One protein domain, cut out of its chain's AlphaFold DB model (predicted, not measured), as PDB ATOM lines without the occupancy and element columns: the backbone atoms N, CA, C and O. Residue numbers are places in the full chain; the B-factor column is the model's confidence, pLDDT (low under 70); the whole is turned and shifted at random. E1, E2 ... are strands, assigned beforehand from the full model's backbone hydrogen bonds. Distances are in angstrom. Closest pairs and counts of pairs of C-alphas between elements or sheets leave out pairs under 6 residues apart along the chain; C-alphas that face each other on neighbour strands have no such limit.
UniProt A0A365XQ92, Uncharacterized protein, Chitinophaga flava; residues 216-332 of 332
ATOM      1  N   PRO A 216     -29.137   4.641  37.177       56.00
ATOM      2  CA  PRO A 216     -29.572   5.866  36.500       56.00
ATOM      3  C   PRO A 216     -28.403   6.653  35.884       56.00
ATOM      4  O   PRO A 216     -27.598   7.244  36.603       56.00
ATOM      5  N   GLY A 217     -28.319   6.708  34.551       61.16
ATOM      6  CA  GLY A 217     -27.244   7.407  33.837       61.16
ATOM      7  C   GLY A 217     -27.388   7.323  32.314       61.16
ATOM      8  O   GLY A 217     -28.137   6.476  31.816       61.16
ATOM      9  N   PRO A 218     -26.711   8.196  31.542       65.12
ATOM     10  CA  PRO A 218     -26.740   8.093  30.092       65.12
ATOM     11  C   PRO A 218     -26.116   6.761  29.662       65.12
ATOM     12  O   PRO A 218     -25.238   6.221  30.335       65.12
ATOM     13  N   PHE A 219     -26.528   6.232  28.521       66.50
ATOM     14  CA  PHE A 219     -25.768   5.176  27.863       66.50
ATOM     15  C   PHE A 219     -24.814   5.823  26.870       66.50
ATOM     16  O   PHE A 219     -25.230   6.703  26.116       66.50
ATOM     17  N   SER A 220     -23.571   5.361  26.845       68.44
ATOM     18  CA  SER A 220     -22.609   5.718  25.806       68.44
ATOM     19  C   SER A 220     -22.453   4.554  24.846       68.44
ATOM     20  O   SER A 220     -22.503   3.390  25.241       68.44
ATOM     21  N   PHE A 221     -22.240   4.868  23.574       68.44
ATOM     22  CA  PHE A 221     -21.736   3.889  22.626       68.44
ATOM     23  C   PHE A 221     -20.213   3.865  22.717       68.44
ATOM     24  O   PHE A 221     -19.569   4.906  22.604       68.44
ATOM     25  N   LEU A 222     -19.660   2.678  22.935       74.25
ATOM     26  CA  LEU A 222     -18.241   2.394  22.852       74.25
ATOM     27  C   LEU A 222     -17.985   1.633  21.557       74.25
ATOM     28  O   LEU A 222     -18.373   0.471  21.410       74.25
ATOM     29  N   ASN A 223     -17.310   2.291  20.623       78.75
ATOM     30  CA  ASN A 223     -16.800   1.634  19.435       78.75
ATOM     31  C   ASN A 223     -15.443   1.025  19.772       78.75
ATOM     32  O   ASN A 223     -14.460   1.740  19.971       78.75
ATOM     33  N   THR A 224     -15.384  -0.301  19.826       82.19
ATOM     34  CA  THR A 224     -14.128  -1.017  20.039       82.19
ATOM     35  C   THR A 224     -13.602  -1.562  18.718       82.19
ATOM     36  O   THR A 224     -14.346  -2.167  17.950       82.19
ATOM     37  N   LYS A 225     -12.315  -1.376  18.431       86.69
ATOM     38  CA  LYS A 225     -11.615  -2.056  17.337       86.69
ATOM     39  C   LYS A 225     -10.553  -2.971  17.933       86.69
ATOM     40  O   LYS A 225      -9.588  -2.487  18.517       86.69
ATOM     41  N   LEU A 226     -10.714  -4.276  17.761       84.56
ATOM     42  CA  LEU A 226      -9.711  -5.260  18.155       84.56
ATOM     43  C   LEU A 226      -8.879  -5.628  16.926       84.56
ATOM     44  O   LEU A 226      -9.434  -5.971  15.883       84.56
ATOM     45  N   ILE A 227      -7.557  -5.520  17.029       86.19
ATOM     46  CA  ILE A 227      -6.609  -5.841  15.959       86.19
ATOM     47  C   ILE A 227      -5.657  -6.907  16.487       86.19
ATOM     48  O   ILE A 227      -4.857  -6.647  17.388       86.19
ATOM     49  N   ASN A 228      -5.742  -8.104  15.922       84.12
ATOM     50  CA  ASN A 228      -4.898  -9.215  16.314       84.12
ATOM     51  C   ASN A 228      -3.680  -9.298  15.385       84.12
ATOM     52  O   ASN A 228      -3.804  -9.668  14.220       84.12
ATOM     53  N   LEU A 229      -2.507  -8.931  15.899       85.06
ATOM     54  CA  LEU A 229      -1.238  -8.935  15.161       85.06
ATOM     55  C   LEU A 229      -0.378 -10.169  15.468       85.06
ATOM     56  O   LEU A 229       0.780 -10.222  15.059       85.06
ATOM     57  N   THR A 230      -0.910 -11.136  16.215       81.62
ATOM     58  CA  THR A 230      -0.224 -12.407  16.473       81.62
ATOM     59  C   THR A 230      -0.205 -13.275  15.214       81.62
ATOM     60  O   THR A 230      -0.979 -13.053  14.275       81.62
ATOM     61  N   ASN A 231       0.689 -14.266  15.183       81.25
ATOM     62  CA  ASN A 231       0.810 -15.164  14.029       81.25
ATOM     63  C   ASN A 231      -0.069 -16.417  14.144       81.25
ATOM     64  O   ASN A 231      -0.474 -16.974  13.125       81.25
ATOM     65  N   ASP A 232      -0.351 -16.875  15.364       77.19
ATOM     66  CA  ASP A 232      -0.993 -18.169  15.634       77.19
ATOM     67  C   ASP A 232      -1.960 -18.163  16.836       77.19
ATOM     68  O   ASP A 232      -2.541 -19.199  17.177       77.19
ATOM     69  N   VAL A 233      -2.191 -17.000  17.447       79.75
ATOM     70  CA  VAL A 233      -3.099 -16.832  18.587       79.75
ATOM     71  C   VAL A 233      -4.406 -16.180  18.132       79.75
ATOM     72  O   VAL A 233      -4.404 -15.153  17.470       79.75
ATOM     73  N   ALA A 234      -5.559 -16.736  18.496       79.19
ATOM     74  CA  ALA A 234      -6.827 -16.011  18.422       79.19
ATOM     75  C   ALA A 234      -7.111 -15.320  19.747       79.19
ATOM     76  O   ALA A 234      -6.673 -15.762  20.807       79.19
ATOM     77  N   VAL A 235      -7.888 -14.246  19.685       78.50
ATOM     78  CA  VAL A 235      -8.235 -13.455  20.861       78.50
ATOM     79  C   VAL A 235      -9.741 -13.382  20.972       78.50
ATOM     80  O   VAL A 235     -10.399 -12.798  20.113       78.50
ATOM     81  N   GLY A 236     -10.269 -13.959  22.045       75.69
ATOM     82  CA  GLY A 236     -11.628 -13.715  22.493       75.69
ATOM     83  C   GLY A 236     -11.714 -12.371  23.211       75.69
ATOM     84  O   GLY A 236     -10.969 -12.117  24.161       75.69
ATOM     85  N   PHE A 237     -12.641 -11.523  22.784       76.44
ATOM     86  CA  PHE A 237     -13.035 -10.309  23.488       76.44
ATOM     87  C   PHE A 237     -14.557 -10.237  23.498       76.44
ATOM     88  O   PHE A 237     -15.191 -10.102  22.450       76.44
ATOM     89  N   TRP A 238     -15.144 -10.351  24.692       74.69
ATOM     90  CA  TRP A 238     -16.583 -10.565  24.864       74.69
ATOM     91  C   TRP A 238     -17.090 -11.769  24.063       74.69
ATOM     92  O   TRP A 238     -16.753 -12.909  24.370       74.69
ATOM     93  N   SER A 239     -17.918 -11.492  23.057       64.88
ATOM     94  CA  SER A 239     -18.583 -12.458  22.206       64.88
ATOM     95  C   SER A 239     -17.890 -12.697  20.876       64.88
ATOM     96  O   SER A 239     -18.420 -13.427  20.047       64.88
ATOM     97  N   ASP A 240     -16.774 -12.024  20.625       70.44
ATOM     98  CA  ASP A 240     -16.112 -12.052  19.333       70.44
ATOM     99  C   ASP A 240     -14.732 -12.695  19.476       70.44
ATOM    100  O   ASP A 240     -13.998 -12.441  20.434       70.44
ATOM    101  N   ILE A 241     -14.384 -13.541  18.507       73.00
ATOM    102  CA  ILE A 241     -13.058 -14.142  18.374       73.00
ATOM    103  C   ILE A 241     -12.391 -13.512  17.160       73.00
ATOM    104  O   ILE A 241     -12.912 -13.579  16.046       73.00
ATOM    105  N   VAL A 242     -11.219 -12.925  17.370       76.25
ATOM    106  CA  VAL A 242     -10.417 -12.325  16.304       76.25
ATOM    107  C   VAL A 242      -9.234 -13.235  16.020       76.25
ATOM    108  O   VAL A 242      -8.371 -13.426  16.877       76.25
ATOM    109  N   LEU A 243      -9.210 -13.819  14.822       79.62
ATOM    110  CA  LEU A 243      -8.146 -14.717  14.365       79.62
ATOM    111  C   LEU A 243      -6.820 -13.967  14.119       79.62
ATOM    112  O   LEU A 243      -6.842 -12.743  13.949       79.62
ATOM    113  N   PRO A 244      -5.678 -14.684  14.064       80.88
ATOM    114  CA  PRO A 244      -4.385 -14.106  13.702       80.88
ATOM    115  C   PRO A 244      -4.446 -13.237  12.440       80.88
ATOM    116  O   PRO A 244      -5.019 -13.637  11.424       80.88
ATOM    117  N   GLY A 245      -3.866 -12.039  12.503       77.31
ATOM    118  CA  GLY A 245      -3.815 -11.079  11.395       77.31
ATOM    119  C   GLY A 245      -5.140 -10.386  11.049       77.31
ATOM    120  O   GLY A 245      -5.164  -9.557  10.137       77.31
ATOM    121  N   MET A 246      -6.242 -10.697  11.740       81.44
ATOM    122  CA  MET A 246      -7.551 -10.091  11.488       81.44
ATOM    123  C   MET A 246      -7.836  -8.906  12.419       81.44
ATOM    124  O   MET A 246      -7.186  -8.688  13.443       81.44
ATOM    125  N   SER A 247      -8.856  -8.127  12.061       83.06
ATOM    126  CA  SER A 247      -9.413  -7.091  12.927       83.06
ATOM    127  C   SER A 247     -10.931  -7.150  12.935       83.06
ATOM    128  O   SER A 247     -11.523  -7.378  11.882       83.06
ATOM    129  N   GLU A 248     -11.537  -6.850  14.078       80.56
ATOM    130  CA  GLU A 248     -12.989  -6.829  14.260       80.56
ATOM    131  C   GLU A 248     -13.428  -5.500  14.884       80.56
ATOM    132  O   GLU A 248     -12.715  -4.918  15.715       80.56
ATOM    133  N   ARG A 249     -14.595  -4.994  14.468       79.38
ATOM    134  CA  ARG A 249     -15.207  -3.793  15.054       79.38
ATOM    135  C   ARG A 249     -16.420  -4.195  15.876       79.38
ATOM    136  O   ARG A 249     -17.398  -4.726  15.364       79.38
ATOM    137  N   ILE A 250     -16.368  -3.860  17.153       75.81
ATOM    138  CA  ILE A 250     -17.335  -4.276  18.154       75.81
ATOM    139  C   ILE A 250     -17.959  -3.006  18.726       75.81
ATOM    140  O   ILE A 250     -17.359  -2.302  19.535       75.81
ATOM    141  N   GLY A 251     -19.160  -2.685  18.250       68.88
ATOM    142  CA  GLY A 251     -19.974  -1.611  18.810       68.88
ATOM    143  C   GLY A 251     -20.734  -2.125  20.025       68.88
ATOM    144  O   GLY A 251     -21.496  -3.088  19.910       68.88
ATOM    145  N   GLN A 252     -20.536  -1.490  21.175       68.25
ATOM    146  CA  GLN A 252     -21.248  -1.826  22.404       68.25
ATOM    147  C   GLN A 252     -21.898  -0.591  22.993       68.25
ATOM    148  O   GLN A 252     -21.374   0.516  22.909       68.25
ATOM    149  N   ARG A 253     -23.048  -0.788  23.626       66.38
ATOM    150  CA  ARG A 253     -23.663   0.244  24.444       66.38
ATOM    151  C   ARG A 253     -23.303  -0.050  25.890       66.38
ATOM    152  O   ARG A 253     -23.668  -1.095  26.417       66.38
ATOM    153  N   ILE A 254     -22.561   0.859  26.500       70.38
ATOM    154  CA  ILE A 254     -22.104   0.760  27.881       70.38
ATOM    155  C   ILE A 254     -22.807   1.810  28.722       70.38
ATOM    156  O   ILE A 254     -23.235   2.864  28.240       70.38
ATOM    157  N   TYR A 255     -22.939   1.518  30.004       65.56
ATOM    158  CA  TYR A 255     -23.541   2.451  30.928       65.56
ATOM    159  C   TYR A 255     -22.538   3.578  31.261       65.56
ATOM    160  O   TYR A 255     -21.438   3.342  31.746       65.56
ATOM    161  N   SER A 256     -22.858   4.832  30.951       60.69
ATOM    162  CA  SER A 256     -21.869   5.926  31.002       60.69
ATOM    163  C   SER A 256     -21.714   6.589  32.372       60.69
ATOM    164  O   SER A 256     -21.009   7.592  32.483       60.69
ATOM    165  N   GLY A 257     -22.350   6.045  33.419       57.66
ATOM    166  CA  GLY A 257     -22.069   6.483  34.785       57.66
ATOM    167  C   GLY A 257     -20.561   6.427  35.033       57.66
ATOM    168  O   GLY A 257     -19.928   5.441  34.654       57.66
ATOM    169  N   GLN A 258     -19.987   7.500  35.594       54.31
ATOM    170  CA  GLN A 258     -18.551   7.579  35.878       54.31
ATOM    171  C   GLN A 258     -18.101   6.289  36.563       54.31
ATOM    172  O   GLN A 258     -18.584   5.945  37.641       54.31
ATOM    173  N   GLY A 259     -17.240   5.537  35.886       64.94
ATOM    174  CA  GLY A 259     -16.983   4.161  36.257       64.94
ATOM    175  C   GLY A 259     -15.772   3.592  35.543       64.94
ATOM    176  O   GLY A 259     -15.423   3.987  34.427       64.94
ATOM    177  N   ILE A 260     -15.134   2.661  36.241       67.44
ATOM    178  CA  ILE A 260     -14.039   1.846  35.739       67.44
ATOM    179  C   ILE A 260     -14.672   0.577  35.174       67.44
ATOM    180  O   ILE A 260     -15.206  -0.238  35.925       67.44
ATOM    181  N   TYR A 261     -14.620   0.415  33.855       71.25
ATOM    182  CA  TYR A 261     -15.059  -0.811  33.196       71.25
ATOM    183  C   TYR A 261     -13.906  -1.790  33.125       71.25
ATOM    184  O   TYR A 261     -12.865  -1.458  32.557       71.25
ATOM    185  N   ARG A 262     -14.102  -2.988  33.686       72.12
ATOM    186  CA  ARG A 262     -13.156  -4.094  33.559       72.12
ATOM    187  C   ARG A 262     -13.541  -4.976  32.388       72.12
ATOM    188  O   ARG A 262     -14.694  -5.375  32.257       72.12
ATOM    189  N   TYR A 263     -12.555  -5.272  31.563       76.19
ATOM    190  CA  TYR A 263     -12.683  -6.133  30.406       76.19
ATOM    191  C   TYR A 263     -11.676  -7.269  30.511       76.19
ATOM    192  O   TYR A 263     -10.528  -7.034  30.889       76.19
ATOM    193  N   SER A 264     -12.097  -8.472  30.131       77.62
ATOM    194  CA  SER A 264     -11.240  -9.657  30.080       77.62
ATOM    195  C   SER A 264     -10.918 -10.007  28.631       77.62
ATOM    196  O   SER A 264     -11.791  -9.960  27.758       77.62
ATOM    197  N   LEU A 265      -9.661 -10.362  28.378       78.44
ATOM    198  CA  LEU A 265      -9.194 -10.874  27.091       78.44
ATOM    199  C   LEU A 265      -8.851 -12.352  27.246       78.44
ATOM    200  O   LEU A 265      -8.146 -12.729  28.175       78.44
ATOM    201  N   ASN A 266      -9.333 -13.181  26.325       80.06
ATOM    202  CA  ASN A 266      -9.125 -14.627  26.363       80.06
ATOM    203  C   ASN A 266      -8.302 -15.044  25.140       80.06
ATOM    204  O   ASN A 266      -8.883 -15.343  24.093       80.06
ATOM    205  N   PRO A 267      -6.963 -15.003  25.205       77.94
ATOM    206  CA  PRO A 267      -6.133 -15.457  24.103       77.94
ATOM    207  C   PRO A 267      -6.065 -16.990  24.105       77.94
ATOM    208  O   PRO A 267      -5.898 -17.608  25.154       77.94
ATOM    209  N   GLY A 268      -6.196 -17.607  22.935       75.12
ATOM    210  CA  GLY A 268      -6.197 -19.060  22.764       75.12
ATOM    211  C   GLY A 268      -5.506 -19.471  21.476       75.12
ATOM    212  O   GLY A 268      -5.401 -18.691  20.525       75.12
ATOM    213  N   LYS A 269      -4.997 -20.701  21.442       75.19
ATOM    214  CA  LYS A 269      -4.273 -21.193  20.273       75.19
ATOM    215  C   LYS A 269      -5.257 -21.627  19.205       75.19
ATOM    216  O   LYS A 269      -6.237 -22.313  19.498       75.19
ATOM    217  N   VAL A 270      -4.979 -21.237  17.967       64.31
ATOM    218  CA  VAL A 270      -5.781 -21.653  16.821       64.31
ATOM    219  C   VAL A 270      -5.105 -22.819  16.132       64.31
ATOM    220  O   VAL A 270      -3.954 -22.724  15.709       64.31
ATOM    221  N   PHE A 271      -5.853 -23.896  15.933       66.94
ATOM    222  CA  PHE A 271      -5.423 -24.987  15.071       66.94
ATOM    223  C   PHE A 271      -6.436 -25.187  13.965       66.94
ATOM    224  O   PHE A 271      -7.637 -25.314  14.206       66.94
ATOM    225  N   LYS A 272      -5.937 -25.239  12.734       51.97
ATOM    226  CA  LYS A 272      -6.742 -25.639  11.591       51.97
ATOM    227  C   LYS A 272      -6.933 -27.155  11.646       51.97
ATOM    228  O   LYS A 272      -5.953 -27.897  11.662       51.97
ATOM    229  N   THR A 273      -8.175 -27.615  11.704       53.53
ATOM    230  CA  THR A 273      -8.490 -29.045  11.654       53.53
ATOM    231  C   THR A 273      -8.551 -29.542  10.205       53.53
ATOM    232  O   THR A 273      -8.469 -28.774   9.246       53.53
ATOM    233  N   ILE A 274      -8.720 -30.856  10.048       44.16
ATOM    234  CA  ILE A 274      -8.724 -31.570   8.762       44.16
ATOM    235  C   ILE A 274      -9.885 -31.114   7.843       44.16
ATOM    236  O   ILE A 274      -9.811 -31.297   6.633       44.16
ATOM    237  N   ASN A 275     -10.923 -30.466   8.392       42.53
ATOM    238  CA  ASN A 275     -12.137 -30.064   7.666       42.53
ATOM    239  C   ASN A 275     -12.266 -28.542   7.462       42.53
ATOM    240  O   ASN A 275     -13.383 -28.037   7.395       42.53
ATOM    241  N   ASP A 276     -11.154 -27.801   7.437       42.31
ATOM    242  CA  ASP A 276     -11.149 -26.326   7.367       42.31
ATOM    243  C   ASP A 276     -11.898 -25.629   8.526       42.31
ATOM    244  O   ASP A 276     -12.154 -24.427   8.471       42.31
ATOM    245  N   THR A 277     -12.214 -26.345   9.610       42.62
ATOM    246  CA  THR A 277     -12.700 -25.731  10.850       42.62
ATOM    247  C   THR A 277     -11.518 -25.342  11.727       42.62
ATOM    248  O   THR A 277     -10.481 -26.006  11.727       42.62
ATOM    249  N   TYR A 278     -11.665 -24.259  12.482       50.16
ATOM    250  CA  TYR A 278     -10.658 -23.812  13.434       50.16
ATOM    251  C   TYR A 278     -11.058 -24.275  14.834       50.16
ATOM    252  O   TYR A 278     -12.179 -24.030  15.275       50.16
ATOM    253  N   SER A 279     -10.149 -24.965  15.517       53.50
ATOM    254  CA  SER A 279     -10.275 -25.260  16.943       53.50
ATOM    255  C   SER A 279      -9.560 -24.182  17.740       53.50
ATOM    256  O   SER A 279      -8.466 -23.751  17.368       53.50
ATOM    257  N   PHE A 280     -10.191 -23.774  18.834       57.50
ATOM    258  CA  PHE A 280      -9.663 -22.821  19.794       57.50
ATOM    259  C   PHE A 280      -9.311 -23.578  21.074       57.50
ATOM    260  O   PHE A 280     -10.180 -24.208  21.676       57.50
ATOM    261  N   GLU A 281      -8.037 -23.572  21.453       63.59
ATOM    262  CA  GLU A 281      -7.555 -24.243  22.662       63.59
ATOM    263  C   GLU A 281      -7.166 -23.209  23.724       63.59
ATOM    264  O   GLU A 281      -6.364 -22.304  23.470       63.59
ATOM    265  N   LEU A 282      -7.742 -23.372  24.915       66.06
ATOM    266  CA  LEU A 282      -7.395 -22.666  26.147       66.06
ATOM    267  C   LEU A 282      -6.958 -23.685  27.213       66.06
ATOM    268  O   LEU A 282      -7.492 -24.798  27.222       66.06
ATOM    269  N   PRO A 283      -6.103 -23.300  28.176       63.94
ATOM    270  CA  PRO A 283      -5.349 -22.043  28.245       63.94
ATOM    271  C   PRO A 283      -4.149 -22.032  27.279       63.94
ATOM    272  O   PRO A 283      -3.611 -23.080  26.930       63.94
ATOM    273  N   LEU A 284      -3.688 -20.846  26.864       75.38
ATOM    274  CA  LEU A 284      -2.393 -20.726  26.182       75.38
ATOM    275  C   LEU A 284      -1.250 -21.123  27.117       75.38
ATOM    276  O   LEU A 284      -1.259 -20.776  28.297       75.38
ATOM    277  N   THR A 285      -0.229 -21.767  26.551       78.00
ATOM    278  CA  THR A 285       1.032 -22.098  27.235       78.00
ATOM    279  C   THR A 285       2.101 -21.014  27.092       78.00
ATOM    280  O   THR A 285       3.167 -21.115  27.692       78.00
ATOM    281  N   THR A 286       1.833 -19.970  26.305       77.69
ATOM    282  CA  THR A 286       2.734 -18.838  26.068       77.69
ATOM    283  C   THR A 286       2.089 -17.531  26.506       77.69
ATOM    284  O   THR A 286       0.878 -17.355  26.378       77.69
ATOM    285  N   SER A 287       2.900 -16.589  26.986       81.69
ATOM    286  CA  SER A 287       2.420 -15.246  27.307       81.69
ATOM    287  C   SER A 287       2.125 -14.411  26.061       81.69
ATOM    288  O   SER A 287       2.827 -14.507  25.055       81.69
ATOM    289  N   VAL A 288       1.107 -13.556  26.161       82.50
ATOM    290  CA  VAL A 288       0.666 -12.629  25.106       82.50
ATOM    291  C   VAL A 288       0.470 -11.249  25.722       82.50
ATOM    292  O   VAL A 288       0.004 -11.148  26.859       82.50
ATOM    293  N   GLU A 289       0.823 -10.192  24.994       86.50
ATOM    294  CA  GLU A 289       0.677  -8.808  25.449       86.50
ATOM    295  C   GLU A 289      -0.406  -8.076  24.658       86.50
ATOM    296  O   GLU A 289      -0.604  -8.281  23.456       86.50
ATOM    297  N   PHE A 290      -1.104  -7.191  25.358       83.94
ATOM    298  CA  PHE A 290      -2.181  -6.383  24.824       83.94
ATOM    299  C   PHE A 290      -1.862  -4.910  25.050       83.94
ATOM    300  O   PHE A 290      -1.755  -4.464  26.193       83.94
ATOM    301  N   GLU A 291      -1.766  -4.144  23.968       88.31
ATOM    302  CA  GLU A 291      -1.694  -2.687  24.029       88.31
ATOM    303  C   GLU A 291      -3.107  -2.112  23.899       88.31
ATOM    304  O   GLU A 291      -3.822  -2.369  22.926       88.31
ATOM    305  N   ILE A 292      -3.506  -1.294  24.865       84.19
ATOM    306  CA  ILE A 292      -4.840  -0.702  24.931       84.19
ATOM    307  C   ILE A 292      -4.724   0.781  24.623       84.19
ATOM    308  O   ILE A 292      -4.001   1.504  25.304       84.19
ATOM    309  N   TRP A 293      -5.458   1.244  23.621       84.00
ATOM    310  CA  TRP A 293      -5.441   2.620  23.147       84.00
ATOM    311  C   TRP A 293      -6.834   3.234  23.265       84.00
ATOM    312  O   TRP A 293      -7.808   2.670  22.770       84.00
ATOM    313  N   THR A 294      -6.942   4.413  23.870       81.06
ATOM    314  CA  THR A 294      -8.193   5.180  23.954       81.06
ATOM    315  C   THR A 294      -8.010   6.508  23.238       81.06
ATOM    316  O   THR A 294      -6.991   7.174  23.412       81.06
ATOM    317  N   ASN A 295      -8.955   6.864  22.361       80.00
ATOM    318  CA  ASN A 295      -8.911   8.105  21.574       80.00
ATOM    319  C   ASN A 295      -7.547   8.363  20.881       80.00
ATOM    320  O   ASN A 295      -7.072   9.494  20.808       80.00
ATOM    321  N   GLY A 296      -6.893   7.299  20.398       80.06
ATOM    322  CA  GLY A 296      -5.597   7.375  19.713       80.06
ATOM    323  C   GLY A 296      -4.360   7.478  20.616       80.06
ATOM    324  O   GLY A 296      -3.256   7.584  20.090       80.06
ATOM    325  N   GLN A 297      -4.501   7.405  21.944       82.69
ATOM    326  CA  GLN A 297      -3.385   7.409  22.899       82.69
ATOM    327  C   GLN A 297      -3.251   6.065  23.624       82.69
ATOM    328  O   GLN A 297      -4.249   5.487  24.064       82.69
ATOM    329  N   LEU A 298      -2.014   5.579  23.790       85.69
ATOM    330  CA  LEU A 298      -1.735   4.371  24.566       85.69
ATOM    331  C   LEU A 298      -2.157   4.608  26.019       85.69
ATOM    332  O   LEU A 298      -1.649   5.496  26.696       85.69
ATOM    333  N   SER A 299      -3.114   3.813  26.473       83.50
ATOM    334  CA  SER A 299      -3.742   3.909  27.793       83.50
ATOM    335  C   SER A 299      -3.203   2.873  28.768       83.50
ATOM    336  O   SER A 299      -3.273   3.076  29.976       83.50
ATOM    337  N   GLY A 300      -2.661   1.764  28.263       85.88
ATOM    338  CA  GLY A 300      -2.057   0.744  29.102       85.88
ATOM    339  C   GLY A 300      -1.579  -0.467  28.319       85.88
ATOM    340  O   GLY A 300      -1.881  -0.630  27.136       85.88
ATOM    341  N   ILE A 301      -0.839  -1.315  29.024       86.62
ATOM    342  CA  ILE A 301      -0.395  -2.622  28.557       86.62
ATOM    343  C   ILE A 301      -0.851  -3.645  29.598       86.62
ATOM    344  O   ILE A 301      -0.614  -3.452  30.791       86.62
ATOM    345  N   THR A 302      -1.527  -4.706  29.163       85.75
ATOM    346  CA  THR A 302      -1.850  -5.864  30.012       85.75
ATOM    347  C   THR A 302      -1.289  -7.132  29.381       85.75
ATOM    348  O   THR A 302      -1.020  -7.168  28.179       85.75
ATOM    349  N   ARG A 303      -1.078  -8.171  30.184       84.69
ATOM    350  CA  ARG A 303      -0.407  -9.396  29.751       84.69
ATOM    351  C   ARG A 303      -1.161 -10.624  30.232       84.69
ATOM    352  O   ARG A 303      -1.482 -10.730  31.410       84.69
ATOM    353  N   TYR A 304      -1.381 -11.560  29.315       83.12
ATOM    354  CA  TYR A 304      -1.776 -12.922  29.643       83.12
ATOM    355  C   TYR A 304      -0.557 -13.705  30.133       83.12
ATOM    356  O   TYR A 304       0.469 -13.771  29.441       83.12
ATOM    357  N   ASP A 305      -0.695 -14.335  31.293       80.12
ATOM    358  CA  ASP A 305       0.242 -15.326  31.806       80.12
ATOM    359  C   ASP A 305      -0.487 -16.678  31.919       80.12
ATOM    360  O   ASP A 305      -1.598 -16.704  32.447       80.12
ATOM    361  N   PRO A 306       0.078 -17.800  31.437       76.50
ATOM    362  CA  PRO A 306      -0.512 -19.123  31.649       76.50
ATOM    363  C   PRO A 306      -0.837 -19.436  33.120       76.50
ATOM    364  O   PRO A 306      -1.778 -20.182  33.391       76.50
ATOM    365  N   GLU A 307      -0.098 -18.855  34.070       77.75
ATOM    366  CA  GLU A 307      -0.352 -18.995  35.510       77.75
ATOM    367  C   GLU A 307      -1.472 -18.063  36.020       77.75
ATOM    368  O   GLU A 307      -2.008 -18.268  37.110       77.75
ATOM    369  N   GLN A 308      -1.867 -17.059  35.227       72.19
ATOM    370  CA  GLN A 308      -2.952 -16.106  35.497       72.19
ATOM    371  C   GLN A 308      -3.820 -15.903  34.238       72.19
ATOM    372  O   GLN A 308      -3.680 -14.903  33.526       72.19
ATOM    373  N   PRO A 309      -4.747 -16.834  33.951       62.19
ATOM    374  CA  PRO A 309      -5.343 -16.989  32.621       62.19
ATOM    375  C   PRO A 309      -6.350 -15.901  32.212       62.19
ATOM    376  O   PRO A 309      -6.899 -15.963  31.113       62.19
ATOM    377  N   TYR A 310      -6.604 -14.904  33.060       68.00
ATOM    378  CA  TYR A 310      -7.600 -13.861  32.814       68.00
ATOM    379  C   TYR A 310      -6.962 -12.472  32.914       68.00
ATOM    380  O   TYR A 310      -7.103 -11.807  33.943       68.00
ATOM    381  N   PRO A 311      -6.240 -12.013  31.873       73.81
ATOM    382  CA  PRO A 311      -5.760 -10.644  31.818       73.81
ATOM    383  C   PRO A 311      -6.962  -9.706  31.781       73.81
ATOM    384  O   PRO A 311      -7.710  -9.632  30.799       73.81
ATOM    385  N   GLU A 312      -7.146  -8.984  32.876       78.56
ATOM    386  CA  GLU A 312      -8.113  -7.906  32.955       78.56
ATOM    387  C   GLU A 312      -7.431  -6.579  32.640       78.56
ATOM    388  O   GLU A 312      -6.268  -6.336  32.978       78.56
ATOM    389  N   PHE A 313      -8.177  -5.687  32.006       77.06
ATOM    390  CA  PHE A 313      -7.808  -4.288  31.927       77.06
ATOM    391  C   PHE A 313      -8.992  -3.402  32.257       77.06
ATOM    392  O   PHE A 313     -10.151  -3.796  32.148       77.06
ATOM    393  N   SER A 314      -8.672  -2.189  32.688       79.06
ATOM    394  CA  SER A 314      -9.650  -1.201  33.105       79.06
ATOM    395  C   SER A 314      -9.645  -0.011  32.158       79.06
ATOM    396  O   SER A 314      -8.583   0.521  31.841       79.06
ATOM    397  N   VAL A 315     -10.828   0.435  31.744       71.50
ATOM    398  CA  VAL A 315     -11.008   1.682  30.991       71.50
ATOM    399  C   VAL A 315     -11.890   2.617  31.806       71.50
ATOM    400  O   VAL A 315     -12.965   2.226  32.264       71.50
ATOM    401  N   THR A 316     -11.431   3.854  31.992       73.88
ATOM    402  CA  THR A 316     -12.201   4.900  32.679       73.88
ATOM    403  C   THR A 316     -13.020   5.677  31.655       73.88
ATOM    404  O   THR A 316     -12.463   6.189  30.688       73.88
ATOM    405  N   LEU A 317     -14.335   5.762  31.861       69.31
ATOM    406  CA  LEU A 317     -15.241   6.536  31.007       69.31
ATOM    407  C   LEU A 317     -15.226   8.040  31.334       69.31
ATOM    408  O   LEU A 317     -14.954   8.404  32.480       69.31
ATOM    409  N   PRO A 318     -15.587   8.919  30.373       65.81
ATOM    410  CA  PRO A 318     -16.151   8.622  29.049       65.81
ATOM    411  C   PRO A 318     -15.092   8.322  27.979       65.81
ATOM    412  O   PRO A 318     -14.143   9.079  27.799       65.81
ATOM    413  N   VAL A 319     -15.303   7.249  27.210       64.56
ATOM    414  CA  VAL A 319     -14.527   6.944  25.998       64.56
ATOM    415  C   VAL A 319     -15.503   6.602  24.878       64.56
ATOM    416  O   VAL A 319     -16.416   5.805  25.092       64.56
ATOM    417  N   SER A 320     -15.341   7.223  23.707       67.44
ATOM    418  CA  SER A 320     -16.122   6.903  22.504       67.44
ATOM    419  C   SER A 320     -15.453   5.819  21.663       67.44
ATOM    420  O   SER A 320     -16.149   4.990  21.077       67.44
ATOM    421  N   ASP A 321     -14.114   5.797  21.644       74.56
ATOM    422  CA  ASP A 321     -13.318   4.903  20.807       74.56
ATOM    423  C   ASP A 321     -12.208   4.198  21.601       74.56
ATOM    424  O   ASP A 321     -11.309   4.825  22.174       74.56
ATOM    425  N   LEU A 322     -12.251   2.866  21.583       78.62
ATOM    426  CA  LEU A 322     -11.258   1.970  22.176       78.62
ATOM    427  C   LEU A 322     -10.619   1.138  21.062       78.62
ATOM    428  O   LEU A 322     -11.308   0.483  20.288       78.62
ATOM    429  N   THR A 323      -9.296   1.141  20.957       82.25
ATOM    430  CA  THR A 323      -8.564   0.241  20.059       82.25
ATOM    431  C   THR A 323      -7.656  -0.653  20.884       82.25
ATOM    432  O   THR A 323      -6.908  -0.171  21.725       82.25
ATOM    433  N   ILE A 324      -7.720  -1.957  20.649       79.00
ATOM    434  CA  ILE A 324      -6.904  -2.946  21.353       79.00
ATOM    435  C   ILE A 324      -6.033  -3.634  20.310       79.00
ATOM    436  O   ILE A 324      -6.551  -4.185  19.335       79.00
ATOM    437  N   TYR A 325      -4.721  -3.601  20.510       81.69
ATOM    438  CA  TYR A 325      -3.768  -4.351  19.703       81.69
ATOM    439  C   TYR A 325      -3.289  -5.549  20.500       81.69
ATOM    440  O   TYR A 325      -2.905  -5.410  21.660       81.69
ATOM    441  N   VAL A 326      -3.272  -6.714  19.864       77.81
ATOM    442  CA  VAL A 326      -2.742  -7.934  20.477       77.81
ATOM    443  C   VAL A 326      -1.471  -8.340  19.770       77.81
ATOM    444  O   VAL A 326      -1.460  -8.429  18.540       77.81
ATOM    445  N   ARG A 327      -0.407  -8.562  20.536       78.19
ATOM    446  CA  ARG A 327       0.917  -8.894  20.016       78.19
ATOM    447  C   ARG A 327       1.515 -10.055  20.798       78.19
ATOM    448  O   ARG A 327       1.365 -10.154  22.015       78.19
ATOM    449  N   ASP A 328       2.242 -10.913  20.091       70.56
ATOM    450  CA  ASP A 328       3.020 -11.966  20.731       70.56
ATOM    451  C   ASP A 328       4.234 -11.342  21.415       70.56
ATOM    452  O   ASP A 328       5.101 -10.764  20.755       70.56
ATOM    453  N   VAL A 329       4.338 -11.513  22.731       62.06
ATOM    454  CA  VAL A 329       5.570 -11.212  23.463       62.06
ATOM    455  C   VAL A 329       6.246 -12.531  23.764       62.06
ATOM    456  O   VAL A 329       6.022 -13.174  24.787       62.06
ATOM    457  N   ARG A 330       7.087 -12.957  22.819       58.03
ATOM    458  CA  ARG A 330       8.024 -14.053  23.054       58.03
ATOM    459  C   ARG A 330       9.086 -13.542  24.014       58.03
ATOM    460  O   ARG A 330      10.039 -12.885  23.600       58.03
ATOM    461  N   ILE A 331       8.891 -13.817  25.296       45.69
ATOM    462  CA  ILE A 331       9.945 -13.649  26.293       45.69
ATOM    463  C   ILE A 331      11.031 -14.648  25.917       45.69
ATOM    464  O   ILE A 331      10.767 -15.846  25.824       45.69
ATOM    465  N   LYS A 332      12.200 -14.118  25.569       37.16
ATOM    466  CA  LYS A 332      13.394 -14.920  25.321       37.16
ATOM    467  C   LYS A 332      13.934 -15.492  26.616       37.16
ATOM    468  O   LYS A 332      13.901 -14.750  27.624       37.16
TER     469      LYS A 332
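This is residues 216 to 332 of the 332 residues of an uncharacterized protein of Chitinophaga flava (UniProt A0A365XQ92). Two five-stranded sheets lie face to face as a sandwich, their strands nearly aligned, at 22 degrees from one sheet to the other. One sheet is a strongly twisted row, E4, E1, E10, E7, E8; the other is built round the long strand E5, which pairs in turn with E9, E2 and E6, and its hairpin with E6 makes one end of the long axis. The printed part has 117 residues with no named helix and ten named strands, E1 to E10 in chain order, 72 residues in strands: the class is all strand. The first sheet is mixed and the second, branched, has antiparallel pairs. The whole is compact, with a radius of gyration of the C-alphas of 14.9 A and spans of 50 by 33 by 24 A.

In the first sheet, E1, residues 219 to 228, and E10, residues 321 to 328, are parallel neighbours at 24 degrees, with N 225 and O 322 at 2.8 A. E4, residues 247 to 255, is an edge strand antiparallel to E1, with N 222 and O 252 at 2.8 A. E7, residues 288 to 294, is antiparallel to E10, with N 293 and O 323 at 2.8 A. E8, residues 297 to 304, is the other edge strand and forms a hairpin with E7, with N 290 and O 302 at 2.8 A. In the second sheet, E5, residues 260 to 272, has staggered pairing. Its residues 260 to 264 pair with E9, residues 312 to 316, with N 261 and O 315 at 2.9 A. Its residues 265 to 269 pair with E2, residues 233 to 237, with N 236 and O 266 at 2.8 A. Its residues 269 to 272 pair with E6, residues 278 to 281, in a hairpin, with N 271 and O 279 at 3.0 A. E3, residues 240 to 242, forms a hairpin with E2, with N 237 and O 240 at 2.9 A. Between the sheets, the closest C-alphas of E8 and E9 are those of Thr 302 and Phe 313, 6.5 A apart. E1 and E5 are apart.

E1 begins at C-alpha 219, (-25.768, 5.176, 27.863), and is 27.9 A long. E5, the longest strand, is 37.3 A from C-alpha 260, (-14.039, 1.846, 35.739), to C-alpha 272. E4 measures 24.8 A, E8 21.5 A and E7 19.9 A. E10 is 23.5 A long and ends at C-alpha 328, (3.020, -11.966, 20.731).

The two C-alphas farthest apart are those of Pro 216 and Ile 274, 51.0 A. The printed part has no cut and ends at the chain's last residue, Lys 332. No link is long; E6 to E7 and E8 to E9 are short, the others tight. The mean pLDDT of the printed part is 72.6, with 40 residues under 70, among them residues 216 to 221, 270 to 283 and 329 to 332.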